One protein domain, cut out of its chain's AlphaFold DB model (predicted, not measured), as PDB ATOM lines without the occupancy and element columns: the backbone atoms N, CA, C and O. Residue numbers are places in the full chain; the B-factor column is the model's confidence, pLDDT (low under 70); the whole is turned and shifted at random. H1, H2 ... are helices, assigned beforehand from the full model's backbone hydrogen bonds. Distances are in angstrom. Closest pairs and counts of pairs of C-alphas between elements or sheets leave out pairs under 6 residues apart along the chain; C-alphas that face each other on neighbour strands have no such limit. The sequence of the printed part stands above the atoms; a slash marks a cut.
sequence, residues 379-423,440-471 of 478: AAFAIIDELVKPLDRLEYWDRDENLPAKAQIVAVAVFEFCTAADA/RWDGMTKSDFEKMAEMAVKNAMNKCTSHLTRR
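AT A GLANCE: This is residues 379 to 423 and 440 to 471 of the 478 residues of an uncharacterized protein of Prevotella sp. AM23-5 (UniProt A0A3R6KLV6). The long helix H3 and H2 cross, and the short H1 packs on both, the three centres making a triangle. The loop of residues 388 to 405 reaches one end of a rod of 45 by 21 by 17 A, where its residues 396 to 397 pair antiparallel with residues 469 to 470. The printed part has 77 residues with three named helices, H1, H2, H3, and no named strand: all helix, only just compact, close to loose, with a radius of gyration of the C-alphas of 13.6 A.

IN THESE COORDINATES: H3, residues 446 to 465, is 28.7 A long and ends at C-alpha 465 (39.240, 39.182, -29.234). H2, residues 406 to 423, is 25.5 A long. H1, residues 379 to 387, is 12.3 A long from C-alpha 379 (63.255, 45.182, -25.427).

HOW THE PARTS SIT: H3 touches H2, closest at the C-alphas of Val 457 and Ala 413, 4.9 A, a steep tilt of 53 degrees, opposite ways. With residues 449 to 457 alone H3 touches H1, closest C-alphas Ala 453 and Ala 380, 5.8 A, a steep tilt of 43 degrees, the same way. H1 and H2 form a helical hairpin, a steep tilt of 44 degrees; H2 touches H1 with residues 410 to 414 alone, closest C-alphas Val 410 and Asp 385, 6.3 A. In H1, H2 and H3 every O i to N i+4 pair is within hydrogen-bond range.

THE WHOLE: The C-alphas farthest apart, Arg 399 and Gly 443, are 45.5 A apart. Residues 424 to 439 are not printed, in the link across the cut from H2 to H3; C-alphas 423 and 440 are 9.8 A apart. The link from H1 to H2 is long. Model pLDDT is under 70 at 397 to 402, 407, 411, 419 to 423 and 440 to 444.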
ATOM      1  N   ALA A 379      63.991  44.738 -26.610       75.25
ATOM      2  CA  ALA A 379      63.255  45.182 -25.427       75.25
ATOM      3  C   ALA A 379      61.736  45.278 -25.671       75.25
ATOM      4  O   ALA A 379      60.961  44.805 -24.847       75.25
ATOM      5  N   ALA A 380      61.298  45.831 -26.811       77.94
ATOM      6  CA  ALA A 380      59.874  45.877 -27.152       77.94
ATOM      7  C   ALA A 380      59.323  44.475 -27.428       77.94
ATOM      8  O   ALA A 380      58.224  44.157 -26.985       77.94
ATOM      9  N   PHE A 381      60.085  43.616 -28.115       81.12
ATOM     10  CA  PHE A 381      59.653  42.240 -28.362       81.12
ATOM     11  C   PHE A 381      59.532  41.424 -27.068       81.12
ATOM     12  O   PHE A 381      58.561  40.690 -26.920       81.12
ATOM     13  N   ALA A 382      60.458  41.593 -26.118       81.38
ATOM     14  CA  ALA A 382      60.381  40.954 -24.805       81.38
ATOM     15  C   ALA A 382      59.115  41.376 -24.039       81.38
ATOM     16  O   ALA A 382      58.352  40.512 -23.616       81.38
ATOM     17  N   ILE A 383      58.837  42.685 -23.954       84.81
ATOM     18  CA  ILE A 383      57.613  43.214 -23.323       84.81
ATOM     19  C   ILE A 383      56.354  42.672 -24.024       84.81
ATOM     20  O   ILE A 383      55.392  42.278 -23.367       84.81
ATOM     21  N   ILE A 384      56.352  42.608 -25.360       85.94
ATOM     22  CA  ILE A 384      55.220  42.082 -26.136       85.94
ATOM     23  C   ILE A 384      55.000  40.583 -25.874       85.94
ATOM     24  O   ILE A 384      53.858  40.174 -25.658       85.94
ATOM     25  N   ASP A 385      56.049  39.758 -25.882       84.31
ATOM     26  CA  ASP A 385      55.909  38.311 -25.679       84.31
ATOM     27  C   ASP A 385      55.611  37.940 -24.213       84.31
ATOM     28  O   ASP A 385      54.910  36.957 -23.967       84.31
ATOM     29  N   GLU A 386      56.060  38.738 -23.242       90.81
ATOM     30  CA  GLU A 386      55.709  38.576 -21.825       90.81
ATOM     31  C   GLU A 386      54.238  38.941 -21.550       90.81
ATOM     32  O   GLU A 386      53.518  38.191 -20.883       90.81
ATOM     33  N   LEU A 387      53.759  40.070 -22.088       89.44
ATOM     34  CA  LEU A 387      52.407  40.573 -21.814       89.44
ATOM     35  C   LEU A 387      51.304  39.866 -22.622       89.44
ATOM     36  O   LEU A 387      50.161  39.801 -22.155       89.44
ATOM     37  N   VAL A 388      51.596  39.327 -23.812       86.62
ATOM     38  CA  VAL A 388      50.610  38.568 -24.605       86.62
ATOM     39  C   VAL A 388      50.392  37.184 -23.994       86.62
ATOM     40  O   VAL A 388      51.118  36.225 -24.260       86.62
ATOM     41  N   LYS A 389      49.325  37.054 -23.206       84.88
ATOM     42  CA  LYS A 389      48.860  35.762 -22.687       84.88
ATOM     43  C   LYS A 389      48.081  34.986 -23.764       84.88
ATOM     44  O   LYS A 389      47.375  35.605 -24.561       84.88
ATOM     45  N   PRO A 390      48.183  33.643 -23.812       82.00
ATOM     46  CA  PRO A 390      47.311  32.828 -24.656       82.00
ATOM     47  C   PRO A 390      45.847  32.950 -24.200       82.00
ATOM     48  O   PRO A 390      45.578  33.146 -23.017       82.00
ATOM     49  N   LEU A 391      44.905  32.815 -25.136       82.75
ATOM     50  CA  LEU A 391      43.471  32.844 -24.841       82.75
ATOM     51  C   LEU A 391      42.993  31.483 -24.319       82.75
ATOM     52  O   LEU A 391      43.242  30.455 -24.949       82.75
ATOM     53  N   ASP A 392      42.269  31.483 -23.201       79.31
ATOM     54  CA  ASP A 392      41.659  30.277 -22.636       79.31
ATOM     55  C   ASP A 392      40.295  29.979 -23.294       79.31
ATOM     56  O   ASP A 392      39.446  30.863 -23.436       79.31
ATOM     57  N   ARG A 393      40.061  28.705 -23.638       72.06
ATOM     58  CA  ARG A 393      38.777  28.153 -24.118       72.06
ATOM     59  C   ARG A 393      37.681  28.148 -23.039       72.06
ATOM     60  O   ARG A 393      36.499  27.977 -23.354       72.06
ATOM     61  N   LEU A 394      38.042  28.336 -21.769       71.94
ATOM     62  CA  LEU A 394      37.100  28.577 -20.676       71.94
ATOM     63  C   LEU A 394      36.598  30.031 -20.657       71.94
ATOM     64  O   LEU A 394      35.416  30.247 -20.389       71.94
ATOM     65  N   GLU A 395      37.447  31.010 -20.996       73.12
ATOM     66  CA  GLU A 395      37.089  32.439 -21.020       73.12
ATOM     67  C   GLU A 395      36.495  32.906 -22.356       73.12
ATOM     68  O   GLU A 395      35.586  33.738 -22.364       73.12
ATOM     69  N   TYR A 396      36.982  32.392 -23.488       74.56
ATOM     70  CA  TYR A 396      36.573  32.819 -24.829       74.56
ATOM     71  C   TYR A 396      36.040  31.648 -25.651       74.56
ATOM     72  O   TYR A 396      36.589  30.548 -25.650       74.56
ATOM     73  N   TRP A 397      34.960  31.909 -26.383       68.75
ATOM     74  CA  TRP A 397      34.327  30.964 -27.291       68.75
ATOM     75  C   TRP A 397      34.151  31.585 -28.677       68.75
ATOM     76  O   TRP A 397      33.676  32.716 -28.811       68.75
ATOM     77  N   ASP A 398      34.499  30.806 -29.694       65.38
ATOM     78  CA  ASP A 398      34.198  31.059 -31.097       65.38
ATOM     79  C   ASP A 398      33.371  29.892 -31.644       65.38
ATOM     80  O   ASP A 398      33.567  28.750 -31.230       65.38
ATOM     81  N   ARG A 399      32.459  30.175 -32.578       56.12
ATOM     82  CA  ARG A 399      31.574  29.172 -33.185       56.12
ATOM     83  C   ARG A 399      32.355  28.103 -33.951       56.12
ATOM     84  O   ARG A 399      31.923  26.954 -33.965       56.12
ATOM     85  N   ASP A 400      33.494  28.486 -34.522       59.09
ATOM     86  CA  ASP A 400      34.331  27.630 -35.359       59.09
ATOM     87  C   ASP A 400      35.578  27.126 -34.587       59.09
ATOM     88  O   ASP A 400      36.538  26.666 -35.196       59.09
ATOM     89  N   GLU A 401      35.579  27.224 -33.247       57.22
ATOM     90  CA  GLU A 401      36.649  26.836 -32.300       57.22
ATOM     91  C   GLU A 401      38.046  27.477 -32.484       57.22
ATOM     92  O   GLU A 401      38.990  27.155 -31.747       57.22
ATOM     93  N   ASN A 402      38.212  28.414 -33.418       66.44
ATOM     94  CA  ASN A 402      39.519  28.930 -33.829       66.44
ATOM     95  C   ASN A 402      39.970  30.148 -32.999       66.44
ATOM     96  O   ASN A 402      40.136  31.252 -33.517       66.44
ATOM     97  N   LEU A 403      40.224  29.943 -31.699       72.25
ATOM     98  CA  LEU A 403      40.871  30.969 -30.868       72.25
ATOM     99  C   LEU A 403      42.266  31.337 -31.422       72.25
ATOM    100  O   LEU A 403      43.082  30.433 -31.632       72.25
ATOM    101  N   PRO A 404      42.592  32.637 -31.588       78.00
ATOM    102  CA  PRO A 404      43.922  33.075 -32.002       78.00
ATOM    103  C   PRO A 404      45.046  32.558 -31.092       78.00
ATOM    104  O   PRO A 404      45.025  32.737 -29.871       78.00
ATOM    105  N   ALA A 405      46.067  31.950 -31.694       75.56
ATOM    106  CA  ALA A 405      47.238  31.450 -30.979       75.56
ATOM    107  C   ALA A 405      48.129  32.603 -30.482       75.56
ATOM    108  O   ALA A 405      48.220  33.640 -31.143       75.56
ATOM    109  N   LYS A 406      48.878  32.400 -29.380       80.62
ATOM    110  CA  LYS A 406      49.786  33.419 -28.795       80.62
ATOM    111  C   LYS A 406      50.646  34.114 -29.862       80.62
ATOM    112  O   LYS A 406      50.682  35.336 -29.923       80.62
ATOM    113  N   ALA A 407      51.259  33.338 -30.760       68.94
ATOM    114  CA  ALA A 407      52.109  33.845 -31.840       68.94
ATOM    115  C   ALA A 407      51.380  34.766 -32.843       68.94
ATOM    116  O   ALA A 407      51.986  35.699 -33.363       68.94
ATOM    117  N   GLN A 408      50.085  34.546 -33.102       70.81
ATOM    118  CA  GLN A 408      49.280  35.424 -33.961       70.81
ATOM    119  C   GLN A 408      48.984  36.752 -33.255       70.81
ATOM    120  O   GLN A 408      49.100  37.811 -33.867       70.81
ATOM    121  N   ILE A 409      48.667  36.708 -31.957       75.81
ATOM    122  CA  ILE A 409      48.420  37.910 -31.147       75.81
ATOM    123  C   ILE A 409      49.716  38.726 -30.985       75.81
ATOM    124  O   ILE A 409      49.696  39.941 -31.170       75.81
ATOM    125  N   VAL A 410      50.856  38.065 -30.745       74.75
ATOM    126  CA  VAL A 410      52.197  38.684 -30.754       74.75
ATOM    127  C   VAL A 410      52.487  39.345 -32.105       74.75
ATOM    128  O   VAL A 410      52.913  40.495 -32.133       74.75
ATOM    129  N   ALA A 411      52.209  38.680 -33.233       69.50
ATOM    130  CA  ALA A 411      52.422  39.268 -34.559       69.50
ATOM    131  C   ALA A 411      51.574  40.535 -34.794       69.50
ATOM    132  O   ALA A 411      52.075  41.511 -35.358       69.50
ATOM    133  N   VAL A 412      50.322  40.561 -34.317       71.06
ATOM    134  CA  VAL A 412      49.489  41.776 -34.349       71.06
ATOM    135  C   VAL A 412      50.061  42.851 -33.419       71.06
ATOM    136  O   VAL A 412      50.183  43.993 -33.844       71.06
ATOM    137  N   ALA A 413      50.500  42.515 -32.202       77.12
ATOM    138  CA  ALA A 413      51.108  43.476 -31.272       77.12
ATOM    139  C   ALA A 413      52.393  44.111 -31.829       77.12
ATOM    140  O   ALA A 413      52.582  45.320 -31.714       77.12
ATOM    141  N   VAL A 414      53.241  43.337 -32.515       75.31
ATOM    142  CA  VAL A 414      54.417  43.863 -33.232       75.31
ATOM    143  C   VAL A 414      54.006  44.854 -34.329       75.31
ATOM    144  O   VAL A 414      54.653  45.891 -34.488       75.31
ATOM    145  N   PHE A 415      52.916  44.589 -35.057       71.00
ATOM    146  CA  PHE A 415      52.399  45.501 -36.083       71.00
ATOM    147  C   PHE A 415      51.803  46.789 -35.486       71.00
ATOM    148  O   PHE A 415      52.088  47.886 -35.976       71.00
ATOM    149  N   GLU A 416      51.035  46.682 -34.397       74.50
ATOM    150  CA  GLU A 416      50.510  47.839 -33.657       74.50
ATOM    151  C   GLU A 416      51.647  48.716 -33.112       74.50
ATOM    152  O   GLU A 416      51.589  49.934 -33.255       74.50
ATOM    153  N   PHE A 417      52.710  48.113 -32.565       78.75
ATOM    154  CA  PHE A 417      53.888  48.829 -32.066       78.75
ATOM    155  C   PHE A 417      54.594  49.611 -33.182       78.75
ATOM    156  O   PHE A 417      54.862  50.802 -33.037       78.75
ATOM    157  N   CYS A 418      54.823  48.975 -34.337       70.06
ATOM    158  CA  CYS A 418      55.421  49.643 -35.497       70.06
ATOM    159  C   CYS A 418      54.563  50.808 -36.013       70.06
ATOM    160  O   CYS A 418      55.105  51.833 -36.424       70.06
ATOM    161  N   THR A 419      53.237  50.654 -35.974       66.31
ATOM    162  CA  THR A 419      52.282  51.684 -36.407       66.31
ATOM    163  C   THR A 419      52.213  52.844 -35.409       66.31
ATOM    164  O   THR A 419      52.141  54.000 -35.816       66.31
ATOM    165  N   ALA A 420      52.287  52.560 -34.105       68.25
ATOM    166  CA  ALA A 420      52.335  53.578 -33.056       68.25
ATOM    167  C   ALA A 420      53.636  54.399 -33.105       68.25
ATOM    168  O   ALA A 420      53.585  55.618 -32.948       68.25
ATOM    169  N   ALA A 421      54.776  53.758 -33.386       60.25
ATOM    170  CA  ALA A 421      56.057  54.437 -33.585       60.25
ATOM    171  C   ALA A 421      56.036  55.384 -34.803       60.25
ATOM    172  O   ALA A 421      56.545  56.496 -34.724       60.25
ATOM    173  N   ASP A 422      55.377  54.995 -35.904       56.97
ATOM    174  CA  ASP A 422      55.164  55.881 -37.064       56.97
ATOM    175  C   ASP A 422      54.184  57.041 -36.787       56.97
ATOM    176  O   ASP A 422      54.201  58.043 -37.501       56.97
ATOM    177  N   ALA A 423      53.336  56.934 -35.758       45.44
ATOM    178  CA  ALA A 423      52.316  57.932 -35.430       45.44
ATOM    179  C   ALA A 423      52.771  59.011 -34.426       45.44
ATOM    180  O   ALA A 423      52.111  60.043 -34.320       45.44
ATOM    181  N   ARG A 440      63.018  54.514 -35.039       58.19
ATOM    182  CA  ARG A 440      61.702  55.187 -34.839       58.19
ATOM    183  C   ARG A 440      61.235  55.364 -33.377       58.19
ATOM    184  O   ARG A 440      60.099  55.742 -33.126       58.19
ATOM    185  N   TRP A 441      62.098  55.033 -32.433       60.75
ATOM    186  CA  TRP A 441      61.902  54.985 -30.987       60.75
ATOM    187  C   TRP A 441      63.139  55.505 -30.228       60.75
ATOM    188  O   TRP A 441      63.138  55.568 -28.997       60.75
ATOM    189  N   ASP A 442      64.218  55.862 -30.930       54.81
ATOM    190  CA  ASP A 442      65.380  56.506 -30.322       54.81
ATOM    191  C   ASP A 442      64.995  57.936 -29.914       54.81
ATOM    192  O   ASP A 442      64.210  58.605 -30.584       54.81
ATOM    193  N   GLY A 443      65.478  58.390 -28.758       56.66
ATOM    194  CA  GLY A 443      64.990  59.630 -28.136       56.66
ATOM    195  C   GLY A 443      63.713  59.496 -27.301       56.66
ATOM    196  O   GLY A 443      63.462  60.378 -26.481       56.66
ATOM    197  N   MET A 444      62.957  58.394 -27.398       65.50
ATOM    198  CA  MET A 444      61.868  58.125 -26.448       65.50
ATOM    199  C   MET A 444      62.416  57.923 -25.030       65.50
ATOM    200  O   MET A 444      63.466  57.298 -24.838       65.50
ATOM    201  N   THR A 445      61.681  58.387 -24.013       73.50
ATOM    202  CA  THR A 445      61.982  57.984 -22.632       73.50
ATOM    203  C   THR A 445      61.696  56.491 -22.465       73.50
ATOM    204  O   THR A 445      60.816  55.938 -23.127       73.50
ATOM    205  N   LYS A 446      62.404  55.832 -21.538       72.62
ATOM    206  CA  LYS A 446      62.159  54.420 -21.211       72.62
ATOM    207  C   LYS A 446      60.679  54.158 -20.879       72.62
ATOM    208  O   LYS A 446      60.104  53.213 -21.400       72.62
ATOM    209  N   SER A 447      60.056  55.046 -20.102       76.81
ATOM    210  CA  SER A 447      58.654  54.907 -19.689       76.81
ATOM    211  C   SER A 447      57.673  55.018 -20.862       76.81
ATOM    212  O   SER A 447      56.661  54.326 -20.880       76.81
ATOM    213  N   ASP A 448      57.947  55.868 -21.852       76.38
ATOM    214  CA  ASP A 448      57.040  56.057 -22.995       76.38
ATOM    215  C   ASP A 448      57.220  54.966 -24.055       76.38
ATOM    216  O   ASP A 448      56.251  54.549 -24.691       76.38
ATOM    217  N   PHE A 449      58.440  54.440 -24.174       79.50
ATOM    218  CA  PHE A 449      58.747  53.235 -24.940       79.50
ATOM    219  C   PHE A 449      58.023  51.997 -24.375       79.50
ATOM    220  O   PHE A 449      57.381  51.256 -25.121       79.50
ATOM    221  N   GLU A 450      58.060  51.809 -23.051       83.00
ATOM    222  CA  GLU A 450      57.358  50.725 -22.348       83.00
ATOM    223  C   GLU A 450      55.831  50.838 -22.524       83.00
ATOM    224  O   GLU A 450      55.200  49.893 -23.001       83.00
ATOM    225  N   LYS A 451      55.244  52.026 -22.295       85.00
ATOM    226  CA  LYS A 451      53.812  52.297 -22.559       85.00
ATOM    227  C   LYS A 451      53.405  52.031 -24.010       85.00
ATOM    228  O   LYS A 451      52.282  51.594 -24.257       85.00
ATOM    229  N   MET A 452      54.275  52.309 -24.988       82.81
ATOM    230  CA  MET A 452      53.985  52.027 -26.399       82.81
ATOM    231  C   MET A 452      53.874  50.517 -26.653       82.81
ATOM    232  O   MET A 452      52.956  50.092 -27.356       82.81
ATOM    233  N   ALA A 453      54.748  49.704 -26.050       85.44
ATOM    234  CA  ALA A 453      54.666  48.245 -26.123       85.44
ATOM    235  C   ALA A 453      53.415  47.700 -25.404       85.44
ATOM    236  O   ALA A 453      52.660  46.928 -25.997       85.44
ATOM    237  N   GLU A 454      53.120  48.166 -24.186       89.19
ATOM    238  CA  GLU A 454      51.894  47.815 -23.446       89.19
ATOM    239  C   GLU A 454      50.615  48.145 -24.236       89.19
ATOM    240  O   GLU A 454      49.696  47.326 -24.348       89.19
ATOM    241  N   MET A 455      50.547  49.344 -24.821       86.00
ATOM    242  CA  MET A 455      49.392  49.801 -25.594       86.00
ATOM    243  C   MET A 455      49.248  49.042 -26.919       86.00
ATOM    244  O   MET A 455      48.124  48.736 -27.323       86.00
ATOM    245  N   ALA A 456      50.356  48.666 -27.561       86.69
ATOM    246  CA  ALA A 456      50.347  47.795 -28.731       86.69
ATOM    247  C   ALA A 456      49.794  46.396 -28.406       86.69
ATOM    248  O   ALA A 456      48.935  45.893 -29.135       86.69
ATOM    249  N   VAL A 457      50.193  45.803 -27.273       89.44
ATOM    250  CA  VAL A 457      49.626  44.537 -26.771       89.44
ATOM    251  C   VAL A 457      48.134  44.678 -26.473       89.44
ATOM    252  O   VAL A 457      47.340  43.846 -26.912       89.44
ATOM    253  N   LYS A 458      47.715  45.753 -25.796       90.81
ATOM    254  CA  LYS A 458      46.299  46.027 -25.499       90.81
ATOM    255  C   LYS A 458      45.456  46.154 -26.774       90.81
ATOM    256  O   LYS A 458      44.370  45.580 -26.854       90.81
ATOM    257  N   ASN A 459      45.961  46.857 -27.787       86.56
ATOM    258  CA  ASN A 459      45.285  47.006 -29.077       86.56
ATOM    259  C   ASN A 459      45.212  45.680 -29.845       86.56
ATOM    260  O   ASN A 459      44.164  45.368 -30.412       86.56
ATOM    261  N   ALA A 460      46.277  44.877 -29.819       86.44
ATOM    262  CA  ALA A 460      46.289  43.546 -30.416       86.44
ATOM    263  C   ALA A 460      45.305  42.595 -29.729       86.44
ATOM    264  O   ALA A 460      44.492  41.979 -30.414       86.44
ATOM    265  N   MET A 461      45.291  42.541 -28.393       84.56
ATOM    266  CA  MET A 461      44.313  41.760 -27.624       84.56
ATOM    267  C   MET A 461      42.878  42.172 -27.971       84.56
ATOM    268  O   MET A 461      42.053  41.313 -28.279       84.56
ATOM    269  N   ASN A 462      42.580  43.475 -28.012       85.75
ATOM    270  CA  ASN A 462      41.261  43.974 -28.412       85.75
ATOM    271  C   ASN A 462      40.897  43.548 -29.844       85.75
ATOM    272  O   ASN A 462      39.799  43.049 -30.075       85.75
ATOM    273  N   LYS A 463      41.814  43.692 -30.810       82.88
ATOM    274  CA  LYS A 463      41.582  43.310 -32.213       82.88
ATOM    275  C   LYS A 463      41.357  41.800 -32.348       82.88
ATOM    276  O   LYS A 463      40.344  41.386 -32.912       82.88
ATOM    277  N   CYS A 464      42.230  40.985 -31.761       80.19
ATOM    278  CA  CYS A 464      42.153  39.524 -31.789       80.19
ATOM    279  C   CYS A 464      40.961  38.945 -31.006       80.19
ATOM    280  O   CYS A 464      40.514  37.857 -31.348       80.19
ATOM    281  N   THR A 465      40.416  39.646 -30.005       82.44
ATOM    282  CA  THR A 465      39.240  39.182 -29.234       82.44
ATOM    283  C   THR A 465      37.909  39.820 -29.650       82.44
ATOM    284  O   THR A 465      36.860  39.323 -29.257       82.44
ATOM    285  N   SER A 466      37.921  40.865 -30.489       81.81
ATOM    286  CA  SER A 466      36.733  41.651 -30.888       81.81
ATOM    287  C   SER A 466      35.579  40.859 -31.517       81.81
ATOM    288  O   SER A 466      34.436  41.307 -31.467       81.81
ATOM    289  N   HIS A 467      35.871  39.700 -32.107       77.88
ATOM    290  CA  HIS A 467      34.900  38.803 -32.742       77.88
ATOM    291  C   HIS A 467      34.536  37.585 -31.870       77.88
ATOM    292  O   HIS A 467      33.665  36.804 -32.247       77.88
ATOM    293  N   LEU A 468      35.185  37.412 -30.714       80.94
ATOM    294  CA  LEU A 468      35.011  36.262 -29.828       80.94
ATOM    295  C   LEU A 468      33.913  36.522 -28.791       80.94
ATOM    296  O   LEU A 468      33.806  37.607 -28.218       80.94
ATOM    297  N   THR A 469      33.135  35.493 -28.460       79.88
ATOM    298  CA  THR A 469      32.155  35.574 -27.371       79.88
ATOM    299  C   THR A 469      32.837  35.252 -26.046       79.88
ATOM    300  O   THR A 469      33.148  34.094 -25.760       79.88
ATOM    301  N   ARG A 470      33.055  36.263 -25.200       77.75
ATOM    302  CA  ARG A 470      33.593  36.049 -23.850       77.75
ATOM    303  C   ARG A 470      32.549  35.365 -22.963       77.75
ATOM    304  O   ARG A 470      31.488  35.930 -22.680       77.75
ATOM    305  N   ARG A 471      32.866  34.165 -22.480       70.00
ATOM    306  CA  ARG A 471      32.083  33.424 -21.490       70.00
ATOM    307  C   ARG A 471      32.135  34.189 -20.166       70.00
ATOM    308  O   ARG A 471      33.121  34.148 -19.438       70.00
TER     309      ARG A 471